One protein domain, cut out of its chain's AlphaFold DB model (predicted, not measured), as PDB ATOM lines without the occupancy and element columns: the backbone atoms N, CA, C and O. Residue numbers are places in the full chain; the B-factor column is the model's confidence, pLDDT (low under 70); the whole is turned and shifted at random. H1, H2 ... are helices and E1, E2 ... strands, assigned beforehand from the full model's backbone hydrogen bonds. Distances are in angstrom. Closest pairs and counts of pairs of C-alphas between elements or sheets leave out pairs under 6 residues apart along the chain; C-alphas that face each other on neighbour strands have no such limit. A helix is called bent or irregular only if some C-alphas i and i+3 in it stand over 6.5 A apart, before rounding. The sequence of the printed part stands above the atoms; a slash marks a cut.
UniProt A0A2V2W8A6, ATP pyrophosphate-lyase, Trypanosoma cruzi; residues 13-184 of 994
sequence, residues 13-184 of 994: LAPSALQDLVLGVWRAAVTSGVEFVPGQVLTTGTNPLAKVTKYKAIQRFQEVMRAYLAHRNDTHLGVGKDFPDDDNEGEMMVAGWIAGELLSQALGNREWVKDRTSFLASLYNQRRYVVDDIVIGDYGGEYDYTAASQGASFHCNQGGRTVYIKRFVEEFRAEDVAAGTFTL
ATOM      1  N   LEU A  13      33.896 -32.950 -30.582       83.00
ATOM      2  CA  LEU A  13      32.698 -33.782 -30.652       83.00
ATOM      3  C   LEU A  13      33.081 -35.130 -31.272       83.00
ATOM      4  O   LEU A  13      33.692 -35.146 -32.340       83.00
ATOM      5  N   ALA A  14      32.737 -36.239 -30.617       81.31
ATOM      6  CA  ALA A  14      33.040 -37.590 -31.093       81.31
ATOM      7  C   ALA A  14      31.846 -38.556 -30.924       81.31
ATOM      8  O   ALA A  14      31.086 -38.429 -29.965       81.31
ATOM      9  N   PRO A  15      31.661 -39.550 -31.808       80.88
ATOM     10  CA  PRO A  15      30.699 -40.627 -31.574       80.88
ATOM     11  C   PRO A  15      31.136 -41.512 -30.397       80.88
ATOM     12  O   PRO A  15      32.332 -41.653 -30.134       80.88
ATOM     13  N   SER A  16      30.184 -42.163 -29.722       77.06
ATOM     14  CA  SER A  16      30.454 -43.071 -28.597       77.06
ATOM     15  C   SER A  16      31.388 -44.228 -28.969       77.06
ATOM     16  O   SER A  16      32.194 -44.648 -28.149       77.06
ATOM     17  N   ALA A  17      31.380 -44.668 -30.232       76.38
ATOM     18  CA  ALA A  17      32.330 -45.646 -30.771       76.38
ATOM     19  C   ALA A  17      33.813 -45.218 -30.661       76.38
ATOM     20  O   ALA A  17      34.701 -46.063 -30.714       76.38
ATOM     21  N   LEU A  18      34.090 -43.917 -30.503       81.88
ATOM     22  CA  LEU A  18      35.431 -43.369 -30.272       81.88
ATOM     23  C   LEU A  18      35.637 -42.877 -28.827       81.88
ATOM     24  O   LEU A  18      36.702 -42.337 -28.533       81.88
ATOM     25  N   GLN A  19      34.660 -43.049 -27.927       83.38
ATOM     26  CA  GLN A  19      34.701 -42.539 -26.550       83.38
ATOM     27  C   GLN A  19      35.923 -43.065 -25.788       83.38
ATOM     28  O   GLN A  19      36.745 -42.264 -25.351       83.38
ATOM     29  N   ASP A  20      36.113 -44.386 -25.732       80.69
ATOM     30  CA  ASP A  20      37.264 -45.036 -25.087       80.69
ATOM     31  C   ASP A  20      38.607 -44.495 -25.594       80.69
ATOM     32  O   ASP A  20      39.501 -44.168 -24.808       80.69
ATOM     33  N   LEU A  21      38.742 -44.357 -26.917       82.06
ATOM     34  CA  LEU A  21      39.956 -43.861 -27.561       82.06
ATOM     35  C   LEU A  21      40.212 -42.391 -27.208       82.06
ATOM     36  O   LEU A  21      41.327 -42.025 -26.835       82.06
ATOM     37  N   VAL A  22      39.183 -41.547 -27.306       83.12
ATOM     38  CA  VAL A  22      39.267 -40.114 -27.000       83.12
ATOM     39  C   VAL A  22      39.591 -39.892 -25.522       83.12
ATOM     40  O   VAL A  22      40.488 -39.108 -25.213       83.12
ATOM     41  N   LEU A  23      38.930 -40.612 -24.613       81.44
ATOM     42  CA  LEU A  23      39.194 -40.542 -23.176       81.44
ATOM     43  C   LEU A  23      40.580 -41.087 -22.822       81.44
ATOM     44  O   LEU A  23      41.276 -40.472 -22.019       81.44
ATOM     45  N   GLY A  24      41.024 -42.182 -23.444       82.12
ATOM     46  CA  GLY A  24      42.374 -42.724 -23.263       82.12
ATOM     47  C   GLY A  24      43.462 -41.730 -23.681       82.12
ATOM     48  O   GLY A  24      44.384 -41.453 -22.911       82.12
ATOM     49  N   VAL A  25      43.316 -41.119 -24.862       81.69
ATOM     50  CA  VAL A  25      44.223 -40.069 -25.355       81.69
ATOM     51  C   VAL A  25      44.178 -38.824 -24.461       81.69
ATOM     52  O   VAL A  25      45.222 -38.227 -24.192       81.69
ATOM     53  N   TRP A  26      43.003 -38.432 -23.958       79.25
ATOM     54  CA  TRP A  26      42.881 -37.261 -23.089       79.25
ATOM     55  C   TRP A  26      43.490 -37.498 -21.702       79.25
ATOM     56  O   TRP A  26      44.250 -36.655 -21.227       79.25
ATOM     57  N   ARG A  27      43.249 -38.669 -21.096       83.06
ATOM     58  CA  ARG A  27      43.895 -39.111 -19.849       83.06
ATOM     59  C   ARG A  27      45.417 -39.051 -19.974       83.06
ATOM     60  O   ARG A  27      46.061 -38.458 -19.116       83.06
ATOM     61  N   ALA A  28      45.978 -39.563 -21.074       83.12
ATOM     62  CA  ALA A  28      47.414 -39.493 -21.358       83.12
ATOM     63  C   ALA A  28      47.939 -38.052 -21.546       83.12
ATOM     64  O   ALA A  28      49.059 -37.739 -21.142       83.12
ATOM     65  N   ALA A  29      47.145 -37.150 -22.135       79.62
ATOM     66  CA  ALA A  29      47.524 -35.745 -22.300       79.62
ATOM     67  C   ALA A  29      47.532 -34.980 -20.963       79.62
ATOM     68  O   ALA A  29      48.476 -34.241 -20.688       79.62
ATOM     69  N   VAL A  30      46.521 -35.185 -20.113       79.94
ATOM     70  CA  VAL A  30      46.424 -34.534 -18.794       79.94
ATOM     71  C   VAL A  30      47.525 -35.025 -17.854       79.94
ATOM     72  O   VAL A  30      48.193 -34.210 -17.224       79.94
ATOM     73  N   THR A  31      47.807 -36.334 -17.817       83.19
ATOM     74  CA  THR A  31      48.944 -36.871 -17.042       83.19
ATOM     75  C   THR A  31      50.304 -36.399 -17.565       83.19
ATOM     76  O   THR A  31      51.266 -36.362 -16.801       83.19
ATOM     77  N   SER A  32      50.381 -35.957 -18.825       81.25
ATOM     78  CA  SER A  32      51.560 -35.299 -19.411       81.25
ATOM     79  C   SER A  32      51.640 -33.787 -19.124       81.25
ATOM     80  O   SER A  32      52.483 -33.101 -19.702       81.25
ATOM     81  N   GLY A  33      50.786 -33.249 -18.244       78.44
ATOM     82  CA  GLY A  33      50.827 -31.854 -17.789       78.44
ATOM     83  C   GLY A  33      50.005 -30.862 -18.619       78.44
ATOM     84  O   GLY A  33      50.227 -29.657 -18.515       78.44
ATOM     85  N   VAL A  34      49.072 -31.337 -19.451       78.31
ATOM     86  CA  VAL A  34      48.135 -30.469 -20.180       78.31
ATOM     87  C   VAL A  34      46.939 -30.122 -19.292       78.31
ATOM     88  O   VAL A  34      46.324 -31.008 -18.704       78.31
ATOM     89  N   GLU A  35      46.590 -28.837 -19.216       74.81
ATOM     90  CA  GLU A  35      45.451 -28.356 -18.427       74.81
ATOM     91  C   GLU A  35      44.128 -28.963 -18.929       74.81
ATOM     92  O   GLU A  35      43.813 -28.932 -20.122       74.81
ATOM     93  N   PHE A  36      43.358 -29.541 -18.006       72.50
ATOM     94  CA  PHE A  36      42.035 -30.083 -18.291       72.50
ATOM     95  C   PHE A  36      40.989 -28.970 -18.194       72.50
ATOM     96  O   PHE A  36      40.841 -28.353 -17.144       72.50
ATOM     97  N   VAL A  37      40.227 -28.753 -19.268       77.81
ATOM     98  CA  VAL A  37      39.114 -27.794 -19.288       77.81
ATOM     99  C   VAL A  37      37.786 -28.567 -19.281       77.81
ATOM    100  O   VAL A  37      37.473 -29.235 -20.275       77.81
ATOM    101  N   PRO A  38      36.983 -28.486 -18.200       79.94
ATOM    102  CA  PRO A  38      35.715 -29.202 -18.097       79.94
ATOM    103  C   PRO A  38      34.757 -28.902 -19.256       79.94
ATOM    104  O   PRO A  38      34.528 -27.754 -19.635       79.94
ATOM    105  N   GLY A  39      34.174 -29.958 -19.821       78.81
ATOM    106  CA  GLY A  39      33.192 -29.888 -20.899       78.81
ATOM    107  C   GLY A  39      33.757 -29.668 -22.307       78.81
ATOM    108  O   GLY A  39      32.959 -29.540 -23.233       78.81
ATOM    109  N   GLN A  40      35.084 -29.635 -22.508       81.00
ATOM    110  CA  GLN A  40      35.669 -29.485 -23.852       81.00
ATOM    111  C   GLN A  40      35.488 -30.706 -24.765       81.00
ATOM    112  O   GLN A  40      35.449 -30.534 -25.983       81.00
ATOM    113  N   VAL A  41      35.373 -31.918 -24.215       81.88
ATOM    114  CA  VAL A  41      35.016 -33.109 -24.998       81.88
ATOM    115  C   VAL A  41      33.554 -33.448 -24.766       81.88
ATOM    116  O   VAL A  41      33.083 -33.561 -23.630       81.88
ATOM    117  N   LEU A  42      32.866 -33.629 -25.886       85.19
ATOM    118  CA  LEU A  42      31.485 -34.047 -25.998       85.19
ATOM    119  C   LEU A  42      31.442 -35.377 -26.751       85.19
ATOM    120  O   LEU A  42      32.071 -35.502 -27.807       85.19
ATOM    121  N   THR A  43      30.678 -36.348 -26.257       85.44
ATOM    122  CA  THR A  43      30.362 -37.563 -27.019       85.44
ATOM    123  C   THR A  43      28.876 -37.694 -27.310       85.44
ATOM    124  O   THR A  43      28.034 -37.152 -26.594       85.44
ATOM    125  N   THR A  44      28.550 -38.401 -28.393       82.25
ATOM    126  CA  THR A  44      27.176 -38.733 -28.794       82.25
ATOM    127  C   THR A  44      26.980 -40.244 -28.776       82.25
ATOM    128  O   THR A  44      27.664 -40.947 -29.521       82.25
ATOM    129  N   GLY A  45      26.038 -40.748 -27.981       77.25
ATOM    130  CA  GLY A  45      25.712 -42.177 -27.894       77.25
ATOM    131  C   GLY A  45      24.213 -42.454 -27.981       77.25
ATOM    132  O   GLY A  45      23.400 -41.541 -27.890       77.25
ATOM    133  N   THR A  46      23.833 -43.720 -28.147       76.56
ATOM    134  CA  THR A  46      22.425 -44.174 -28.181       76.56
ATOM    135  C   THR A  46      21.923 -44.707 -26.836       76.56
ATOM    136  O   THR A  46      20.746 -45.046 -26.716       76.56
ATOM    137  N   ASN A  47      22.787 -44.754 -25.813       84.12
ATOM    138  CA  ASN A  47      22.495 -45.337 -24.504       84.12
ATOM    139  C   ASN A  47      22.615 -44.290 -23.377       84.12
ATOM    140  O   ASN A  47      23.597 -43.537 -23.342       84.12
ATOM    141  N   PRO A  48      21.671 -44.244 -22.419       84.62
ATOM    142  CA  PRO A  48      21.822 -43.437 -21.211       84.62
ATOM    143  C   PRO A  48      22.902 -44.011 -20.279       84.62
ATOM    144  O   PRO A  48      23.196 -45.206 -20.309       84.62
ATOM    145  N   LEU A  49      23.499 -43.159 -19.439       86.94
ATOM    146  CA  LEU A  49      24.502 -43.584 -18.452       86.94
ATOM    147  C   LEU A  49      23.892 -44.501 -17.378       86.94
ATOM    148  O   LEU A  49      22.783 -44.260 -16.896       86.94
ATOM    149  N   ALA A  50      24.659 -45.498 -16.927       88.56
ATOM    150  CA  ALA A  50      24.229 -46.474 -15.921       88.56
ATOM    151  C   ALA A  50      23.749 -45.851 -14.599       88.56
ATOM    152  O   ALA A  50      22.840 -46.384 -13.963       88.56
ATOM    153  N   LYS A  51      24.324 -44.716 -14.184       87.44
ATOM    154  CA  LYS A  51      23.930 -43.978 -12.971       87.44
ATOM    155  C   LYS A  51      22.626 -43.174 -13.109       87.44
ATOM    156  O   LYS A  51      22.087 -42.704 -12.111       87.44
ATOM    157  N   VAL A  52      22.096 -42.994 -14.324       84.56
ATOM    158  CA  VAL A  52      20.975 -42.079 -14.611       84.56
ATOM    159  C   VAL A  52      19.628 -42.787 -14.418       84.56
ATOM    160  O   VAL A  52      18.915 -43.150 -15.353       84.56
ATOM    161  N   THR A  53      19.244 -42.940 -13.151       84.44
ATOM    162  CA  THR A  53      18.038 -43.653 -12.684       84.44
ATOM    163  C   THR A  53      16.700 -42.971 -13.000       84.44
ATOM    164  O   THR A  53      15.660 -43.427 -12.528       84.44
ATOM    165  N   LYS A  54      16.676 -41.909 -13.820       80.62
ATOM    166  CA  LYS A  54      15.423 -41.300 -14.315       80.62
ATOM    167  C   LYS A  54      14.658 -42.226 -15.276       80.62
ATOM    168  O   LYS A  54      13.457 -42.050 -15.439       80.62
ATOM    169  N   TYR A  55      15.353 -43.197 -15.878       81.38
ATOM    170  CA  TYR A  55      14.774 -44.235 -16.731       81.38
ATOM    171  C   TYR A  55      14.448 -45.493 -15.923       81.38
ATOM    172  O   TYR A  55      15.308 -46.010 -15.202       81.38
ATOM    173  N   LYS A  56      13.243 -46.034 -16.100       85.69
ATOM    174  CA  LYS A  56      12.823 -47.333 -15.548       85.69
ATOM    175  C   LYS A  56      13.721 -48.461 -16.043       85.69
ATOM    176  O   LYS A  56      14.116 -49.304 -15.242       85.69
ATOM    177  N   ALA A  57      14.117 -48.416 -17.317       87.38
ATOM    178  CA  ALA A  57      15.059 -49.365 -17.900       87.38
ATOM    179  C   ALA A  57      16.385 -49.405 -17.124       87.38
ATOM    180  O   ALA A  57      16.888 -50.477 -16.808       87.38
ATOM    181  N   ILE A  58      16.920 -48.237 -16.743       91.00
ATOM    182  CA  ILE A  58      18.171 -48.135 -15.978       91.00
ATOM    183  C   ILE A  58      17.994 -48.598 -14.529       91.00
ATOM    184  O   ILE A  58      18.878 -49.272 -14.003       91.00
ATOM    185  N   GLN A  59      16.852 -48.316 -13.892       90.81
ATOM    186  CA  GLN A  59      16.540 -48.868 -12.565       90.81
ATOM    187  C   GLN A  59      16.535 -50.407 -12.591       90.81
ATOM    188  O   GLN A  59      17.227 -51.039 -11.790       90.81
ATOM    189  N   ARG A  60      15.824 -51.004 -13.560       93.19
ATOM    190  CA  ARG A  60      15.714 -52.461 -13.738       93.19
ATOM    191  C   ARG A  60      17.056 -53.103 -14.084       93.19
ATOM    192  O   ARG A  60      17.430 -54.122 -13.513       93.19
ATOM    193  N   PHE A  61      17.812 -52.480 -14.982       92.50
ATOM    194  CA  PHE A  61      19.164 -52.888 -15.342       92.50
ATOM    195  C   PHE A  61      20.111 -52.896 -14.137       92.50
ATOM    196  O   PHE A  61      20.807 -53.888 -13.931       92.50
ATOM    197  N   GLN A  62      20.116 -51.847 -13.305       91.62
ATOM    198  CA  GLN A  62      20.947 -51.825 -12.101       91.62
ATOM    199  C   GLN A  62      20.592 -52.961 -11.125       91.62
ATOM    200  O   GLN A  62      21.486 -53.531 -10.503       91.62
ATOM    201  N   GLU A  63      19.309 -53.294 -10.973       90.56
ATOM    202  CA  GLU A  63      18.852 -54.412 -10.136       90.56
ATOM    203  C   GLU A  63      19.327 -55.766 -10.691       90.56
ATOM    204  O   GLU A  63      20.026 -56.511  -9.999       90.56
ATOM    205  N   VAL A  64      19.024 -56.047 -11.964       88.88
ATOM    206  CA  VAL A  64      19.404 -57.294 -12.648       88.88
ATOM    207  C   VAL A  64      20.923 -57.469 -12.687       88.88
ATOM    208  O   VAL A  64      21.422 -58.567 -12.442       88.88
ATOM    209  N   MET A  65      21.677 -56.399 -12.949       87.12
ATOM    210  CA  MET A  65      23.132 -56.464 -13.056       87.12
ATOM    211  C   MET A  65      23.807 -56.674 -11.696       87.12
ATOM    212  O   MET A  65      24.711 -57.501 -11.598       87.12
ATOM    213  N   ARG A  66      23.329 -56.030 -10.617       86.50
ATOM    214  CA  ARG A  66      23.799 -56.334  -9.249       86.50
ATOM    215  C   ARG A  66      23.546 -57.796  -8.886       86.50
ATOM    216  O   ARG A  66      24.445 -58.454  -8.366       86.50
ATOM    217  N   ALA A  67      22.357 -58.320  -9.195       85.12
ATOM    218  CA  ALA A  67      22.029 -59.722  -8.953       85.12
ATOM    219  C   ALA A  67      22.923 -60.674  -9.771       85.12
ATOM    220  O   ALA A  67      23.415 -61.662  -9.229       85.12
ATOM    221  N   TYR A  68      23.183 -60.364 -11.043       82.88
ATOM    222  CA  TYR A  68      24.065 -61.146 -11.914       82.88
ATOM    223  C   TYR A  68      25.515 -61.178 -11.408       82.88
ATOM    224  O   TYR A  68      26.111 -62.250 -11.287       82.88
ATOM    225  N   LEU A  69      26.073 -60.013 -11.063       79.56
ATOM    226  CA  LEU A  69      27.449 -59.884 -10.580       79.56
ATOM    227  C   LEU A  69      27.656 -60.554  -9.215       79.56
ATOM    228  O   LEU A  69      28.691 -61.179  -9.003       79.56
ATOM    229  N   ALA A  70      26.657 -60.516  -8.326       79.00
ATOM    230  CA  ALA A  70      26.710 -61.181  -7.020       79.00
ATOM    231  C   ALA A  70      26.841 -62.719  -7.095       79.00
ATOM    232  O   ALA A  70      27.236 -63.340  -6.111       79.00
ATOM    233  N   HIS A  71      26.525 -63.333  -8.243       73.94
ATOM    234  CA  HIS A  71      26.591 -64.786  -8.456       73.94
ATOM    235  C   HIS A  71      27.739 -65.218  -9.395       73.94
ATOM    236  O   HIS A  71      27.827 -66.393  -9.758       73.94
ATOM    237  N   ARG A  72      28.627 -64.298  -9.801       69.19
ATOM    238  CA  ARG A  72      29.759 -64.567 -10.706       69.19
ATOM    239  C   ARG A  72      31.051 -64.813  -9.916       69.19
ATOM    240  O   ARG A  72      31.469 -63.958  -9.145       69.19
ATOM    241  N   ASN A  73      31.726 -65.936 -10.174       59.00
ATOM    242  CA  ASN A  73      33.014 -66.282  -9.539       59.00
ATOM    243  C   ASN A  73      34.255 -66.007 -10.415       59.00
ATOM    244  O   ASN A  73      35.378 -66.194  -9.947       59.00
ATOM    245  N   ASP A  74      34.089 -65.573 -11.667       58.91
ATOM    246  CA  ASP A  74      35.209 -65.414 -12.601       58.91
ATOM    247  C   ASP A  74      36.004 -64.124 -12.346       58.91
ATOM    248  O   ASP A  74      35.508 -63.012 -12.513       58.91
ATOM    249  N   THR A  75      37.280 -64.277 -11.989       51.12
ATOM    250  CA  THR A  75      38.212 -63.183 -11.660       51.12
ATOM    251  C   THR A  75      39.049 -62.683 -12.845       51.12
ATOM    252  O   THR A  75      39.871 -61.784 -12.673       51.12
ATOM    253  N   HIS A  76      38.872 -63.248 -14.045       48.94
ATOM    254  CA  HIS A  76      39.800 -63.067 -15.174       48.94
ATOM    255  C   HIS A  76      39.565 -61.843 -16.069       48.94
ATOM    256  O   HIS A  76      40.425 -61.517 -16.885       48.94
ATOM    257  N   LEU A  77      38.446 -61.143 -15.906       52.56
ATOM    258  CA  LEU A  77      38.173 -59.855 -16.541       52.56
ATOM    259  C   LEU A  77      37.714 -58.915 -15.431       52.56
ATOM    260  O   LEU A  77      36.730 -59.213 -14.758       52.56
ATOM    261  N   GLY A  78      38.422 -57.802 -15.220       53.78
ATOM    262  CA  GLY A  78      38.136 -56.820 -14.161       53.78
ATOM    263  C   GLY A  78      36.872 -55.985 -14.392       53.78
ATOM    264  O   GLY A  78      36.819 -54.849 -13.945       53.78
ATOM    265  N   VAL A  79      35.904 -56.539 -15.120       55.84
ATOM    266  CA  VAL A  79      34.782 -55.836 -15.736       55.84
ATOM    267  C   VAL A  79      33.593 -55.771 -14.778       55.84
ATOM    268  O   VAL A  79      33.079 -56.815 -14.367       55.84
ATOM    269  N   GLY A  80      33.138 -54.560 -14.452       59.38
ATOM    270  CA  GLY A  80      31.864 -54.301 -13.776       59.38
ATOM    271  C   GLY A  80      31.879 -54.285 -12.243       59.38
ATOM    272  O   GLY A  80      30.822 -54.479 -11.645       59.38
ATOM    273  N   LYS A  81      33.026 -54.079 -11.578       61.22
ATOM    274  CA  LYS A  81      33.061 -53.944 -10.101       61.22
ATOM    275  C   LYS A  81      32.656 -52.562  -9.599       61.22
ATOM    276  O   LYS A  81      31.947 -52.484  -8.601       61.22
ATOM    277  N   ASP A  82      33.041 -51.516 -10.322       68.25
ATOM    278  CA  ASP A  82      32.768 -50.120  -9.960       68.25
ATOM    279  C   ASP A  82      31.479 -49.605 -10.634       68.25
ATOM    280  O   ASP A  82      31.267 -48.414 -10.837       68.25
ATOM    281  N   PHE A  83      30.579 -50.524 -10.993       73.25
ATOM    282  CA  PHE A  83      29.259 -50.236 -11.538       73.25
ATOM    283  C   PHE A  83      28.291 -49.753 -10.432       73.25
ATOM    284  O   PHE A  83      28.160 -50.440  -9.415       73.25
ATOM    285  N   PRO A  84      27.512 -48.664 -10.622       79.00
ATOM    286  CA  PRO A  84      27.292 -47.889 -11.850       79.00
ATOM    287  C   PRO A  84      28.143 -46.605 -11.951       79.00
ATOM    288  O   PRO A  84      27.777 -45.707 -12.711       79.00
ATOM    289  N   ASP A  85      29.207 -46.491 -11.157       80.81
ATOM    290  CA  ASP A  85      29.988 -45.265 -10.972       80.81
ATOM    291  C   ASP A  85      31.104 -45.088 -12.026       80.81
ATOM    292  O   ASP A  85      31.451 -43.949 -12.347       80.81
ATOM    293  N   ASP A  86      31.597 -46.170 -12.650       83.25
ATOM    294  CA  ASP A  86      32.280 -46.071 -13.950       83.25
ATOM    295  C   ASP A  86      31.249 -45.774 -15.051       83.25
ATOM    296  O   ASP A  86      30.503 -46.640 -15.520       83.25
ATOM    297  N   ASP A  87      31.218 -44.510 -15.462       83.94
ATOM    298  CA  ASP A  87      30.326 -43.990 -16.497       83.94
ATOM    299  C   ASP A  87      30.460 -44.688 -17.854       83.94
ATOM    300  O   ASP A  87      29.478 -44.817 -18.589       83.94
ATOM    301  N   ASN A  88      31.678 -45.097 -18.203       77.69
ATOM    302  CA  ASN A  88      32.028 -45.567 -19.533       77.69
ATOM    303  C   ASN A  88      31.785 -47.072 -19.661       77.69
ATOM    304  O   ASN A  88      31.099 -47.529 -20.576       77.69
ATOM    305  N   GLU A  89      32.288 -47.840 -18.695       79.06
ATOM    306  CA  GLU A  89      31.993 -49.263 -18.584       79.06
ATOM    307  C   GLU A  89      30.496 -49.487 -18.325       79.06
ATOM    308  O   GLU A  89      29.868 -50.316 -18.987       79.06
ATOM    309  N   GLY A  90      29.894 -48.692 -17.436       85.56
ATOM    310  CA  GLY A  90      28.467 -48.751 -17.139       85.56
ATOM    311  C   GLY A  90      27.588 -48.525 -18.372       85.56
ATOM    312  O   GLY A  90      26.626 -49.267 -18.568       85.56
ATOM    313  N   GLU A  91      27.918 -47.562 -19.241       84.88
ATOM    314  CA  GLU A  91      27.232 -47.369 -20.529       84.88
ATOM    315  C   GLU A  91      27.337 -48.602 -21.442       84.88
ATOM    316  O   GLU A  91      26.340 -49.024 -22.032       84.88
ATOM    317  N   MET A  92      28.517 -49.214 -21.544       82.44
ATOM    318  CA  MET A  92      28.708 -50.416 -22.363       82.44
ATOM    319  C   MET A  92      27.943 -51.623 -21.798       82.44
ATOM    320  O   MET A  92      27.380 -52.417 -22.558       82.44
ATOM    321  N   MET A  93      27.836 -51.728 -20.471       86.19
ATOM    322  CA  MET A  93      26.994 -52.724 -19.803       86.19
ATOM    323  C   MET A  93      25.495 -52.486 -20.066       86.19
ATOM    324  O   MET A  93      24.776 -53.458 -20.311       86.19
ATOM    325  N   VAL A  94      25.025 -51.227 -20.091       88.25
ATOM    326  CA  VAL A  94      23.653 -50.870 -20.524       88.25
ATOM    327  C   VAL A  94      23.414 -51.341 -21.958       88.25
ATOM    328  O   VAL A  94      22.415 -52.005 -22.227       88.25
ATOM    329  N   ALA A  95      24.340 -51.041 -22.874       86.06
ATOM    330  CA  ALA A  95      24.218 -51.392 -24.288       86.06
ATOM    331  C   ALA A  95      24.103 -52.914 -24.501       86.06
ATOM    332  O   ALA A  95      23.214 -53.386 -25.215       86.06
ATOM    333  N   GLY A  96      24.963 -53.691 -23.832       87.25
ATOM    334  CA  GLY A  96      24.924 -55.154 -23.869       87.25
ATOM    335  C   GLY A  96      23.643 -55.738 -23.264       87.25
ATOM    336  O   GLY A  96      23.080 -56.687 -23.812       87.25
ATOM    337  N   TRP A  97      23.138 -55.148 -22.177       89.88
ATOM    338  CA  TRP A  97      21.872 -55.559 -21.569       89.88
ATOM    339  C   TRP A  97      20.669 -55.278 -22.479       89.88
ATOM    340  O   TRP A  97      19.865 -56.183 -22.703       89.88
ATOM    341  N   ILE A  98      20.583 -54.088 -23.089       86.94
ATOM    342  CA  ILE A  98      19.532 -53.750 -24.066       86.94
ATOM    343  C   ILE A  98      19.546 -54.744 -25.236       86.94
ATOM    344  O   ILE A  98      18.493 -55.250 -25.619       86.94
ATOM    345  N   ALA A  99      20.720 -55.088 -25.776       86.12
ATOM    346  CA  ALA A  99      20.836 -56.091 -26.837       86.12
ATOM    347  C   ALA A  99      20.329 -57.484 -26.403       86.12
ATOM    348  O   ALA A  99      19.648 -58.164 -27.176       86.12
ATOM    349  N   GLY A 100      20.604 -57.894 -25.160       87.12
ATOM    350  CA  GLY A 100      20.085 -59.136 -24.577       87.12
ATOM    351  C   GLY A 100      18.561 -59.136 -24.403       87.12
ATOM    352  O   GLY A 100      17.902 -60.121 -24.739       87.12
ATOM    353  N   GLU A 101      17.986 -58.023 -23.945       88.19
ATOM    354  CA  GLU A 101      16.535 -57.823 -23.823       88.19
ATOM    355  C   GLU A 101      15.834 -57.880 -25.188       88.19
ATOM    356  O   GLU A 101      14.843 -58.593 -25.351       88.19
ATOM    357  N   LEU A 102      16.388 -57.202 -26.200       81.88
ATOM    358  CA  LEU A 102      15.906 -57.249 -27.586       81.88
ATOM    359  C   LEU A 102      15.901 -58.681 -28.135       81.88
ATOM    360  O   LEU A 102      14.900 -59.129 -28.700       81.88
ATOM    361  N   LEU A 103      16.995 -59.421 -27.928       83.56
ATOM    362  CA  LEU A 103      17.108 -60.816 -28.350       83.56
ATOM    363  C   LEU A 103      16.096 -61.710 -27.617       83.56
ATOM    364  O   LEU A 103      15.423 -62.513 -28.258       83.56
ATOM    365  N   SER A 104      15.922 -61.534 -26.306       84.12
ATOM    366  CA  SER A 104      14.915 -62.250 -25.510       84.12
ATOM    367  C   SER A 104      13.491 -62.013 -26.045       84.12
ATOM    368  O   SER A 104      12.746 -62.963 -26.302       84.12
ATOM    369  N   GLN A 105      13.136 -60.755 -26.340       81.56
ATOM    370  CA  GLN A 105      11.848 -60.387 -26.948       81.56
ATOM    371  C   GLN A 105      11.667 -60.908 -28.387       81.56
ATOM    372  O   GLN A 105      10.534 -61.119 -28.834       81.56
ATOM    373  N   ALA A 106      12.748 -61.095 -29.147       78.12
ATOM    374  CA  ALA A 106      12.698 -61.707 -30.473       78.12
ATOM    375  C   ALA A 106      12.511 -63.234 -30.388       78.12
ATOM    376  O   ALA A 106      11.717 -63.799 -31.140       78.12
ATOM    377  N   LEU A 107      13.184 -63.893 -29.439       83.69
ATOM    378  CA  LEU A 107      13.124 -65.345 -29.237       83.69
ATOM    379  C   LEU A 107      11.828 -65.830 -28.561       83.69
ATOM    380  O   LEU A 107      11.484 -67.006 -28.673       83.69
ATOM    381  N   GLY A 108      11.082 -64.945 -27.893       83.62
ATOM    382  CA  GLY A 108       9.852 -65.288 -27.168       83.62
ATOM    383  C   GLY A 108       8.685 -65.817 -28.023       83.62
ATOM    384  O   GLY A 108       7.726 -66.350 -27.466       83.62
ATOM    385  N   ASN A 109       8.738 -65.707 -29.357       81.88
ATOM    386  CA  ASN A 109       7.681 -66.188 -30.253       81.88
ATOM    387  C   ASN A 109       8.117 -67.423 -31.055       81.88
ATOM    388  O   ASN A 109       9.002 -67.354 -31.910       81.88
ATOM    389  N   ARG A 110       7.411 -68.540 -30.839       84.81
ATOM    390  CA  ARG A 110       7.666 -69.830 -31.500       84.81
ATOM    391  C   ARG A 110       7.570 -69.776 -33.028       84.81
ATOM    392  O   ARG A 110       8.324 -70.480 -33.688       84.81
ATOM    393  N   GLU A 111       6.702 -68.934 -33.591       82.75
ATOM    394  CA  GLU A 111       6.565 -68.798 -35.050       82.75
ATOM    395  C   GLU A 111       7.740 -68.064 -35.701       82.75
ATOM    396  O   GLU A 111       8.030 -68.289 -36.875       82.75
ATOM    397  N   TRP A 112       8.429 -67.197 -34.955       83.69
ATOM    398  CA  TRP A 112       9.591 -66.466 -35.459       83.69
ATOM    399  C   TRP A 112      10.858 -67.319 -35.390       83.69
ATOM    400  O   TRP A 112      11.657 -67.291 -36.315       83.69
ATOM    401  N   VAL A 113      11.026 -68.142 -34.351       86.38
ATOM    402  CA  VAL A 113      12.239 -68.965 -34.157       86.38
ATOM    403  C   VAL A 113      12.217 -70.334 -34.851       86.38
ATOM    404  O   VAL A 113      13.153 -71.112 -34.680       86.38
ATOM    405  N   LYS A 114      11.173 -70.658 -35.626       88.12
ATOM    406  CA  LYS A 114      11.023 -71.981 -36.264       88.12
ATOM    407  C   LYS A 114      12.092 -72.295 -37.319       88.12
ATOM    408  O   LYS A 114      12.436 -73.458 -37.506       88.12
ATOM    409  N   ASP A 115      12.620 -71.271 -37.990       88.19
ATOM    410  CA  ASP A 115      13.711 -71.381 -38.958       88.19
ATOM    411  C   ASP A 115      14.441 -70.032 -39.134       88.19
ATOM    412  O   ASP A 115      13.942 -68.977 -38.734       88.19
ATOM    413  N   ARG A 116      15.632 -70.055 -39.750       85.19
ATOM    414  CA  ARG A 116      16.481 -68.864 -39.955       85.19
ATOM    415  C   ARG A 116      15.798 -67.767 -40.781       85.19
ATOM    416  O   ARG A 116      16.016 -66.589 -40.505       85.19
ATOM    417  N   THR A 117      15.021 -68.134 -41.794       85.31
ATOM    418  CA  THR A 117      14.336 -67.195 -42.692       85.31
ATOM    419  C   THR A 117      13.178 -66.522 -41.964       85.31
ATOM    420  O   THR A 117      13.084 -65.298 -41.990       85.31
ATOM    421  N   SER A 118      12.362 -67.296 -41.240       83.62
ATOM    422  CA  SER A 118      11.293 -66.772 -40.378       83.62
ATOM    423  C   SER A 118      11.838 -65.841 -39.291       83.62
ATOM    424  O   SER A 118      11.262 -64.779 -39.050       83.62
ATOM    425  N   PHE A 119      12.984 -66.183 -38.690       84.31
ATOM    426  CA  PHE A 119      13.622 -65.348 -37.673       84.31
ATOM    427  C   PHE A 119      14.095 -64.020 -38.265       84.31
ATOM    428  O   PHE A 119      13.702 -62.966 -37.770       84.31
ATOM    429  N   LEU A 120      14.854 -64.049 -39.366       79.62
ATOM    430  CA  LEU A 120      15.314 -62.836 -40.046       79.62
ATOM    431  C   LEU A 120      14.143 -61.962 -40.522       79.62
ATOM    432  O   LEU A 120      14.152 -60.759 -40.273       79.62
ATOM    433  N   ALA A 121      13.104 -62.547 -41.123       79.31
ATOM    434  CA  ALA A 121      11.912 -61.811 -41.548       79.31
ATOM    435  C   ALA A 121      11.172 -61.150 -40.366       79.31
ATOM    436  O   ALA A 121      10.670 -60.034 -40.497       79.31
ATOM    437  N   SER A 122      11.151 -61.793 -39.190       78.56
ATOM    438  CA  SER A 122      10.511 -61.246 -37.983       78.56
ATOM    439  C   SER A 122      11.187 -59.988 -37.425       78.56
ATOM    440  O   SER A 122      10.533 -59.208 -36.728       78.56
ATOM    441  N   LEU A 123      12.472 -59.771 -37.733       75.81
ATOM    442  CA  LEU A 123      13.217 -58.589 -37.290       75.81
ATOM    443  C   LEU A 123      12.837 -57.334 -38.092       75.81
ATOM    444  O   LEU A 123      12.871 -56.241 -37.538       75.81
ATOM    445  N   TYR A 124      12.423 -57.495 -39.355       74.19
ATOM    446  CA  TYR A 124      12.108 -56.398 -40.282       74.19
ATOM    447  C   TYR A 124      10.605 -56.103 -40.437       74.19
ATOM    448  O   TYR A 124      10.216 -55.194 -41.169       74.19
ATOM    449  N   ASN A 125       9.729 -56.852 -39.768       71.50
ATOM    450  CA  ASN A 125       8.283 -56.687 -39.911       71.50
ATOM    451  C   ASN A 125       7.734 -55.528 -39.048       71.50
ATOM    452  O   ASN A 125       7.227 -55.783 -37.957       71.50
ATOM    453  N   GLN A 126       7.869 -54.282 -39.535       63.78
ATOM    454  CA  GLN A 126       7.359 -53.024 -38.939       63.78
ATOM    455  C   GLN A 126       7.415 -53.010 -37.407       63.78
ATOM    456  O   GLN A 126       6.392 -52.926 -36.721       63.78
ATOM    457  N   ARG A 127       8.625 -53.170 -36.861       74.44
ATOM    458  CA  ARG A 127       8.809 -53.466 -35.440       74.44
ATOM    459  C   ARG A 127       9.490 -52.330 -34.697       74.44
ATOM    460  O   ARG A 127      10.545 -51.836 -35.088       74.44
ATOM    461  N   ARG A 128       8.904 -51.999 -33.552       78.50
ATOM    462  CA  ARG A 128       9.471 -51.142 -32.518       78.50
ATOM    463  C   ARG A 128       9.596 -51.971 -31.250       78.50
ATOM    464  O   ARG A 128       8.610 -52.534 -30.783       78.50
ATOM    465  N   TYR A 129      10.802 -52.067 -30.720       77.50
ATOM    466  CA  TYR A 129      11.054 -52.704 -29.439       77.50
ATOM    467  C   TYR A 129      11.055 -51.650 -28.339       77.50
ATOM    468  O   TYR A 129      11.518 -50.523 -28.539       77.50
ATOM    469  N   VAL A 130      10.542 -52.030 -27.175       80.62
ATOM    470  CA  VAL A 130      10.513 -51.178 -25.988       80.62
ATOM    471  C   VAL A 130      11.107 -51.973 -24.831       80.62
ATOM    472  O   VAL A 130      10.636 -53.065 -24.506       80.62
ATOM    473  N   VAL A 131      12.166 -51.438 -24.233       81.62
ATOM    474  CA  VAL A 131      12.780 -51.944 -23.003       81.62
ATOM    475  C   VAL A 131      12.423 -50.939 -21.915       81.62
ATOM    476  O   VAL A 131      13.073 -49.908 -21.782       81.62
ATOM    477  N   ASP A 132      11.320 -51.210 -21.214       87.06
ATOM    478  CA  ASP A 132      10.628 -50.310 -20.276       87.06
ATOM    479  C   ASP A 132      10.260 -48.940 -20.873       87.06
ATOM    480  O   ASP A 132       9.142 -48.756 -21.351       87.06
ATOM    481  N   ASP A 133      11.184 -47.980 -20.840       81.75
ATOM    482  CA  ASP A 133      11.052 -46.620 -21.371       81.75
ATOM    483  C   ASP A 133      12.135 -46.241 -22.404       81.75
ATOM    484  O   ASP A 133      12.148 -45.116 -22.904       81.75
ATOM    485  N   ILE A 134      12.991 -47.191 -22.798       79.69
ATOM    486  CA  ILE A 134      13.923 -47.065 -23.927       79.69
ATOM    487  C   ILE A 134      13.285 -47.674 -25.183       79.69
ATOM    488  O   ILE A 134      12.808 -48.809 -25.168       79.69
ATOM    489  N   VAL A 135      13.298 -46.927 -26.293       77.50
ATOM    490  CA  VAL A 135      12.649 -47.302 -27.562       77.50
ATOM    491  C   VAL A 135      13.689 -47.525 -28.663       77.50
ATOM    492  O   VAL A 135      14.487 -46.635 -28.957       77.50
ATOM    493  N   ILE A 136      13.645 -48.694 -29.309       76.69
ATOM    494  CA  ILE A 136      14.584 -49.121 -30.356       76.69
ATOM    495  C   ILE A 136      13.795 -49.577 -31.603       76.69
ATOM    496  O   ILE A 136      13.039 -50.546 -31.552       76.69
ATOM    497  N   GLY A 137      13.955 -48.869 -32.723       71.06
ATOM    498  CA  GLY A 137      13.201 -49.043 -33.978       71.06
ATOM    499  C   GLY A 137      12.979 -47.680 -34.656       71.06
ATOM    500  O   GLY A 137      13.453 -46.676 -34.137       71.06
ATOM    501  N   ASP A 138      12.265 -47.550 -35.772       68.12
ATOM    502  CA  ASP A 138      11.417 -48.547 -36.436       68.12
ATOM    503  C   ASP A 138      12.166 -49.405 -37.465       68.12
ATOM    504  O   ASP A 138      12.729 -48.888 -38.429       68.12
ATOM    505  N   TYR A 139      12.116 -50.727 -37.288       77.56
ATOM    506  CA  TYR A 139      12.666 -51.700 -38.234       77.56
ATOM    507  C   TYR A 139      11.655 -52.032 -39.332       77.56
ATOM    508  O   TYR A 139      10.482 -52.274 -39.038       77.56
ATOM    509  N   GLY A 140      12.113 -52.088 -40.584       73.88
ATOM    510  CA  GLY A 140      11.228 -52.150 -41.749       73.88
ATOM    511  C   GLY A 140      11.772 -52.976 -42.912       73.88
ATOM    512  O   GLY A 140      12.950 -52.880 -43.245       73.88
ATOM    513  N   GLY A 141      10.898 -53.766 -43.534       71.81
ATOM    514  CA  GLY A 141      11.179 -54.577 -44.719       71.81
ATOM    515  C   GLY A 141      10.982 -53.812 -46.031       71.81
ATOM    516  O   GLY A 141      11.238 -52.611 -46.105       71.81
ATOM    517  N   GLU A 142      10.535 -54.523 -47.068       73.25
ATOM    518  CA  GLU A 142      10.336 -53.978 -48.418       73.25
ATOM    519  C   GLU A 142       9.285 -52.856 -48.487       73.25
ATOM    520  O   GLU A 142       8.341 -52.800 -47.698       73.25
ATOM    521  N   TYR A 143       9.468 -51.952 -49.453       74.06
ATOM    522  CA  TYR A 143       8.734 -50.689 -49.567       74.06
ATOM    523  C   TYR A 143       7.257 -50.835 -49.996       74.06
ATOM    524  O   TYR A 143       6.967 -51.252 -51.119       74.06
ATOM    525  N   ASP A 144       6.318 -50.371 -49.158       73.69
ATOM    526  CA  ASP A 144       4.886 -50.232 -49.488       73.69
ATOM    527  C   ASP A 144       4.459 -48.753 -49.446       73.69
ATOM    528  O   ASP A 144       4.433 -48.120 -48.391       73.69
ATOM    529  N   TYR A 145       4.061 -48.205 -50.598       65.00
ATOM    530  CA  TYR A 145       3.629 -46.806 -50.749       65.00
ATOM    531  C   TYR A 145       2.443 -46.395 -49.859       65.00
ATOM    532  O   TYR A 145       2.342 -45.233 -49.461       65.00
ATOM    533  N   THR A 146       1.526 -47.315 -49.567       66.94
ATOM    534  CA  THR A 146       0.343 -47.047 -48.742       66.94
ATOM    535  C   THR A 146       0.761 -46.934 -47.286       66.94
ATOM    536  O   THR A 146       0.447 -45.937 -46.641       66.94
ATOM    537  N   ALA A 147       1.537 -47.902 -46.791       58.81
ATOM    538  CA  ALA A 147       2.082 -47.863 -45.437       58.81
ATOM    539  C   ALA A 147       3.050 -46.677 -45.245       58.81
ATOM    540  O   ALA A 147       3.018 -46.028 -44.200       58.81
ATOM    541  N   ALA A 148       3.822 -46.312 -46.278       58.12
ATOM    542  CA  ALA A 148       4.698 -45.137 -46.275       58.12
ATOM    543  C   ALA A 148       3.923 -43.844 -46.016       58.12
ATOM    544  O   ALA A 148       4.301 -43.046 -45.161       58.12
ATOM    545  N   SER A 149       2.781 -43.671 -46.690       57.00
ATOM    546  CA  SER A 149       1.905 -42.510 -46.484       57.00
ATOM    547  C   SER A 149       1.317 -42.412 -45.068       57.00
ATOM    548  O   SER A 149       0.802 -41.359 -44.701       57.00
ATOM    549  N   GLN A 150       1.387 -43.496 -44.286       56.34
ATOM    550  CA  GLN A 150       0.917 -43.587 -42.902       56.34
ATOM    551  C   GLN A 150       2.071 -43.642 -41.874       56.34
ATOM    552  O   GLN A 150       1.818 -43.876 -40.695       56.34
ATOM    553  N   GLY A 151       3.323 -43.408 -42.294       55.06
ATOM    554  CA  GLY A 151       4.485 -43.287 -41.400       55.06
ATOM    555  C   GLY A 151       5.266 -44.576 -41.116       55.06
ATOM    556  O   GLY A 151       6.028 -44.608 -40.155       55.06
ATOM    557  N   ALA A 152       5.093 -45.629 -41.918       66.88
ATOM    558  CA  ALA A 152       5.917 -46.837 -41.831       66.88
ATOM    559  C   ALA A 152       7.349 -46.607 -42.364       66.88
ATOM    560  O   ALA A 152       7.532 -45.921 -43.370       66.88
ATOM    561  N   SER A 153       8.350 -47.223 -41.724       73.38
ATOM    562  CA  SER A 153       9.768 -47.176 -42.136       73.38
ATOM    563  C   SER A 153      10.115 -48.357 -43.043       73.38
ATOM    564  O   SER A 153       9.602 -49.450 -42.829       73.38
ATOM    565  N   PHE A 154      11.014 -48.203 -44.019       72.94
ATOM    566  CA  PHE A 154      11.376 -49.286 -44.956       72.94
ATOM    567  C   PHE A 154      12.877 -49.487 -45.072       72.94
ATOM    568  O   PHE A 154      13.645 -48.554 -44.853       72.94
ATOM    569  N   HIS A 155      13.263 -50.714 -45.429       74.75
ATOM    570  CA  HIS A 155      14.646 -51.182 -45.534       74.75
ATOM    571  C   HIS A 155      15.509 -50.788 -44.325       74.75
ATOM    572  O   HIS A 155      16.687 -50.471 -44.465       74.75
ATOM    573  N   CYS A 156      14.911 -50.804 -43.128       76.44
ATOM    574  CA  CYS A 156      15.533 -50.271 -41.929       76.44
ATOM    575  C   CYS A 156      16.035 -51.353 -40.984       76.44
ATOM    576  O   CYS A 156      15.253 -52.104 -40.399       76.44
ATOM    577  N   ASN A 157      17.359 -51.385 -40.835       73.12
ATOM    578  CA  ASN A 157      18.135 -52.232 -39.928       73.12
ATOM    579  C   ASN A 157      18.742 -51.443 -38.746       73.12
ATOM    580  O   ASN A 157      19.459 -52.023 -37.931       73.12
ATOM    581  N   GLN A 158      18.468 -50.139 -38.639       68.88
ATOM    582  CA  GLN A 158      19.058 -49.250 -37.635       68.88
ATOM    583  C   GLN A 158      18.185 -49.150 -36.377       68.88
ATOM    584  O   GLN A 158      16.972 -48.970 -36.455       68.88
ATOM    585  N   GLY A 159      18.819 -49.247 -35.207       63.34
ATOM    586  CA  GLY A 159      18.175 -49.099 -33.900       63.34
ATOM    587  C   GLY A 159      18.710 -47.899 -33.122       63.34
ATOM    588  O   GLY A 159      19.868 -47.527 -33.275       63.34
ATOM    589  N   GLY A 160      17.874 -47.339 -32.244       66.31
ATOM    590  CA  GLY A 160      18.229 -46.213 -31.374       66.31
ATOM    591  C   GLY A 160      18.109 -44.863 -32.082       66.31
ATOM    592  O   GLY A 160      19.033 -44.411 -32.746       66.31
ATOM    593  N   ARG A 161      16.959 -44.195 -31.921       70.00
ATOM    594  CA  ARG A 161      16.700 -42.883 -32.549       70.00
ATOM    595  C   ARG A 161      17.007 -41.691 -31.656       70.00
ATOM    596  O   ARG A 161      17.067 -40.571 -32.156       70.00
ATOM    597  N   THR A 162      17.154 -41.925 -30.355       73.75
ATOM    598  CA  THR A 162      17.493 -40.906 -29.360       73.75
ATOM    599  C   THR A 162      19.007 -40.828 -29.219       73.75
ATOM    600  O   THR A 162      19.652 -41.801 -28.830       73.75
ATOM    601  N   VAL A 163      19.564 -39.660 -29.522       76.56
ATOM    602  CA  VAL A 163      20.977 -39.334 -29.341       76.56
ATOM    603  C   VAL A 163      21.150 -38.669 -27.980       76.56
ATOM    604  O   VAL A 163      20.557 -37.629 -27.696       76.56
ATOM    605  N   TYR A 164      21.983 -39.270 -27.139       79.25
ATOM    606  CA  TYR A 164      22.418 -38.752 -25.850       79.25
ATOM    607  C   TYR A 164      23.740 -38.015 -26.046       79.25
ATOM    608  O   TYR A 164      24.733 -38.626 -26.442       79.25
ATOM    609  N   ILE A 165      23.762 -36.710 -25.764       82.81
ATOM    610  CA  ILE A 165      25.003 -35.931 -25.718       82.81
ATOM    611  C   ILE A 165      25.540 -35.959 -24.291       82.81
ATOM    612  O   ILE A 165      24.807 -35.670 -23.344       82.81
ATOM    613  N   LYS A 166      26.822 -36.278 -24.142       85.62
ATOM    614  CA  LYS A 166      27.535 -36.334 -22.864       85.62
ATOM    615  C   LYS A 166      28.688 -35.352 -22.898       85.62
ATOM    616  O   LYS A 166      29.365 -35.242 -23.916       85.62
ATOM    617  N   ARG A 167      28.914 -34.637 -21.799       87.75
ATOM    618  CA  ARG A 167      30.103 -33.801 -21.595       87.75
ATOM    619  C   ARG A 167      30.998 -34.452 -20.555       87.75
ATOM    620  O   ARG A 167      30.497 -35.024 -19.593       87.75
ATOM    621  N   PHE A 168      32.302 -34.318 -20.726       86.12
ATOM    622  CA  PHE A 168      33.276 -34.849 -19.779       86.12
ATOM    623  C   PHE A 168      33.842 -33.738 -18.895       86.12
ATOM    624  O   PHE A 168      34.328 -32.725 -19.401       86.12
ATOM    625  N   VAL A 169      33.742 -33.919 -17.579       86.75
ATOM    626  CA  VAL A 169      34.148 -32.952 -16.538       86.75
ATOM    627  C   VAL A 169      35.354 -33.476 -15.746       86.75
ATOM    628  O   VAL A 169      35.989 -34.438 -16.187       86.75
ATOM    629  N   GLU A 170      35.725 -32.834 -14.626       82.75
ATOM    630  CA  GLU A 170      36.878 -33.278 -13.831       82.75
ATOM    631  C   GLU A 170      36.805 -34.776 -13.494       82.75
ATOM    632  O   GLU A 170      35.724 -35.366 -13.386       82.75
ATOM    633  N   GLU A 171      37.986 -35.386 -13.355       78.88
ATOM    634  CA  GLU A 171      38.170 -36.833 -13.155       78.88
ATOM    635  C   GLU A 171      37.691 -37.692 -14.345       78.88
ATOM    636  O   GLU A 171      37.587 -38.911 -14.240       78.88
ATOM    637  N   PHE A 172      37.464 -37.075 -15.515       79.19
ATOM    638  CA  PHE A 172      36.952 -37.718 -16.737       79.19
ATOM    639  C   PHE A 172      35.558 -38.338 -16.566       79.19
ATOM    640  O   PHE A 172      35.200 -39.260 -17.301       79.19
ATOM    641  N   ARG A 173      34.765 -37.830 -15.616       84.44
ATOM    642  CA  ARG A 173      33.379 -38.263 -15.393       84.44
ATOM    643  C   ARG A 173      32.481 -37.760 -16.520       84.44
ATOM    644  O   ARG A 173      32.649 -36.631 -16.990       84.44
ATOM    645  N   ALA A 174      31.519 -38.577 -16.931       85.62
ATOM    646  CA  ALA A 174      30.522 -38.210 -17.927       85.62
ATOM    647  C   ALA A 174      29.298 -37.568 -17.259       85.62
ATOM    648  O   ALA A 174      28.773 -38.051 -16.251       85.62
ATOM    649  N   GLU A 175      28.794 -36.497 -17.860       84.69
ATOM    650  CA  GLU A 175      27.525 -35.874 -17.498       84.69
ATOM    651  C   GLU A 175      26.603 -35.816 -18.718       84.69
ATOM    652  O   GLU A 175      26.961 -35.251 -19.755       84.69
ATOM    653  N   ASP A 176      25.391 -36.362 -18.579       78.56
ATOM    654  CA  ASP A 176      24.322 -36.234 -19.573       78.56
ATOM    655  C   ASP A 176      23.971 -34.750 -19.789       78.56
ATOM    656  O   ASP A 176      23.446 -34.069 -18.901       78.56
ATOM    657  N   VAL A 177      24.172 -34.252 -21.007       76.00
ATOM    658  CA  VAL A 177      23.725 -32.921 -21.425       76.00
ATOM    659  C   VAL A 177      22.253 -33.024 -21.818       76.00
ATOM    660  O   VAL A 177      21.918 -33.152 -22.991       76.00
ATOM    661  N   ALA A 178      21.356 -32.957 -20.832       62.94
ATOM    662  CA  ALA A 178      19.914 -33.154 -21.037       62.94
ATOM    663  C   ALA A 178      19.286 -32.221 -22.098       62.94
ATOM    664  O   ALA A 178      18.353 -32.615 -22.789       62.94
ATOM    665  N   ALA A 179      19.813 -31.001 -22.265       56.53
ATOM    666  CA  ALA A 179      19.384 -30.065 -23.313       56.53
ATOM    667  C   ALA A 179      19.898 -30.424 -24.725       56.53
ATOM    668  O   ALA A 179      19.420 -29.867 -25.708       56.53
ATOM    669  N   GLY A 180      20.877 -31.326 -24.819       58.62
ATOM    670  CA  GLY A 180      21.418 -31.873 -26.062       58.62
ATOM    671  C   GLY A 180      20.819 -33.228 -26.450       58.62
ATOM    672  O   GLY A 180      21.142 -33.731 -27.519       58.62
ATOM    673  N   THR A 181      19.962 -33.831 -25.620       66.25
ATOM    674  CA  THR A 181      19.267 -35.077 -25.973       66.25
ATOM    675  C   THR A 181      18.160 -34.802 -26.991       66.25
ATOM    676  O   THR A 181      17.245 -34.024 -26.721       66.25
ATOM    677  N   PHE A 182      18.198 -35.469 -28.145       66.62
ATOM    678  CA  PHE A 182      17.153 -35.363 -29.169       66.62
ATOM    679  C   PHE A 182      16.868 -36.708 -29.839       66.62
ATOM    680  O   PHE A 182      17.729 -37.580 -29.887       66.62
ATOM    681  N   THR A 183      15.660 -36.869 -30.374       68.31
ATOM    682  CA  THR A 183      15.232 -38.043 -31.140       68.31
ATOM    683  C   THR A 183      14.993 -37.650 -32.593       68.31
ATOM    684  O   THR A 183      14.322 -36.653 -32.878       68.31
ATOM    685  N   LEU A 184      15.559 -38.437 -33.506       67.62
ATOM    686  CA  LEU A 184      15.385 -38.314 -34.954       67.62
ATOM    687  C   LEU A 184      13.993 -38.807 -35.386       67.62
ATOM    688  O   LEU A 184      13.489 -39.785 -34.831       67.62
TER     689      LEU A 184
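What this domain is: This is residues 13 to 184 of the 994 residues of the protein "ATP pyrophosphate-lyase" of Trypanosoma cruzi (UniProt A0A2V2W8A6). A long helix, H3, runs like a beam through the middle, joining a small sheet at one end to a strand hairpin and H4 at the other. The sheet E1 E2 E5 E6 is covered on one face by H1; the hairpin E3 E4 packs beside the later half of H3, H2 lies crosswise to H3, and tiny H5 is far out past the hairpin. Residues 70 to 78 stick out as a loop. The 172 printed residues hold, in order, E1 H1 E2 H2 H3 H4 E3 E4 H5 E5 E6: a mixed class, with a mixed sheet E1 E2 E5 E6 and an antiparallel sheet E3 E4. The whole is only just loose, close to compact, with a radius of gyration of the C-alphas of 19.1 A and spans of 60 by 43 by 27 A.

Where its parts are: E1, residues 13 to 15, begins at C-alpha (32.698, -33.782, -30.652). H1, residues 16 to 31, is 22.7 A long and irregular: C-alphas 17 and 20 are 7.6 A apart. E2 is residues 41 to 45, and H2 is residues 56 to 70, 21.4 A. H3, residues 87 to 107, is 30.2 A long and begins at C-alpha (30.326, -43.990, -16.497). H4 is residues 116 to 124, E3 127 to 131, E4 134 to 139, and H5 145 to 148. E5, residues 162 to 168, is 19.4 A long; E6, residues 174 to 176, ends at C-alpha (24.322, -36.234, -19.573).

How they stand to each other: E1, H1 and E2 form a strand-helix-strand unit, two parallel strands with a helix between, its crossover right-handed; N 14 and O 42 are 3.0 A apart. H1 is on the sheet at a height of 8.8 A, in two layers, helix over one face. E2 and E5 are antiparallel, with N 43 and O 166 at 2.9 A; the hairpin E5 and E6 has N 175 and O 167 at 2.8 A. H2 and H3 only just touch, with 3 pairs of C-alphas within 8 A, Phe 61 and Val 94 closest at 7.1 A, about perpendicular at 82 degrees. In the hairpin E3 and E4, N 129 and O 136 are 2.8 A apart; the closest C-alphas of H3 and E3 are those of Leu 102 and Tyr 129, 6.9 A. Every O i to N i+4 pair is within hydrogen-bond range in H2 and H3, against 10 of 12 in H1 and 4 of 5 in H4; H5 is too short for one.

The domain as a whole: The C-alphas farthest apart are those of Gly 33 and Thr 146, 61.1 A. The printed part has no cut. The links H2 to H3 and H5 to E5 are long. Mean pLDDT of the printed part is 78.0, with residues 72 to 82, 145 to 152 and 178 to 184 among those under 70.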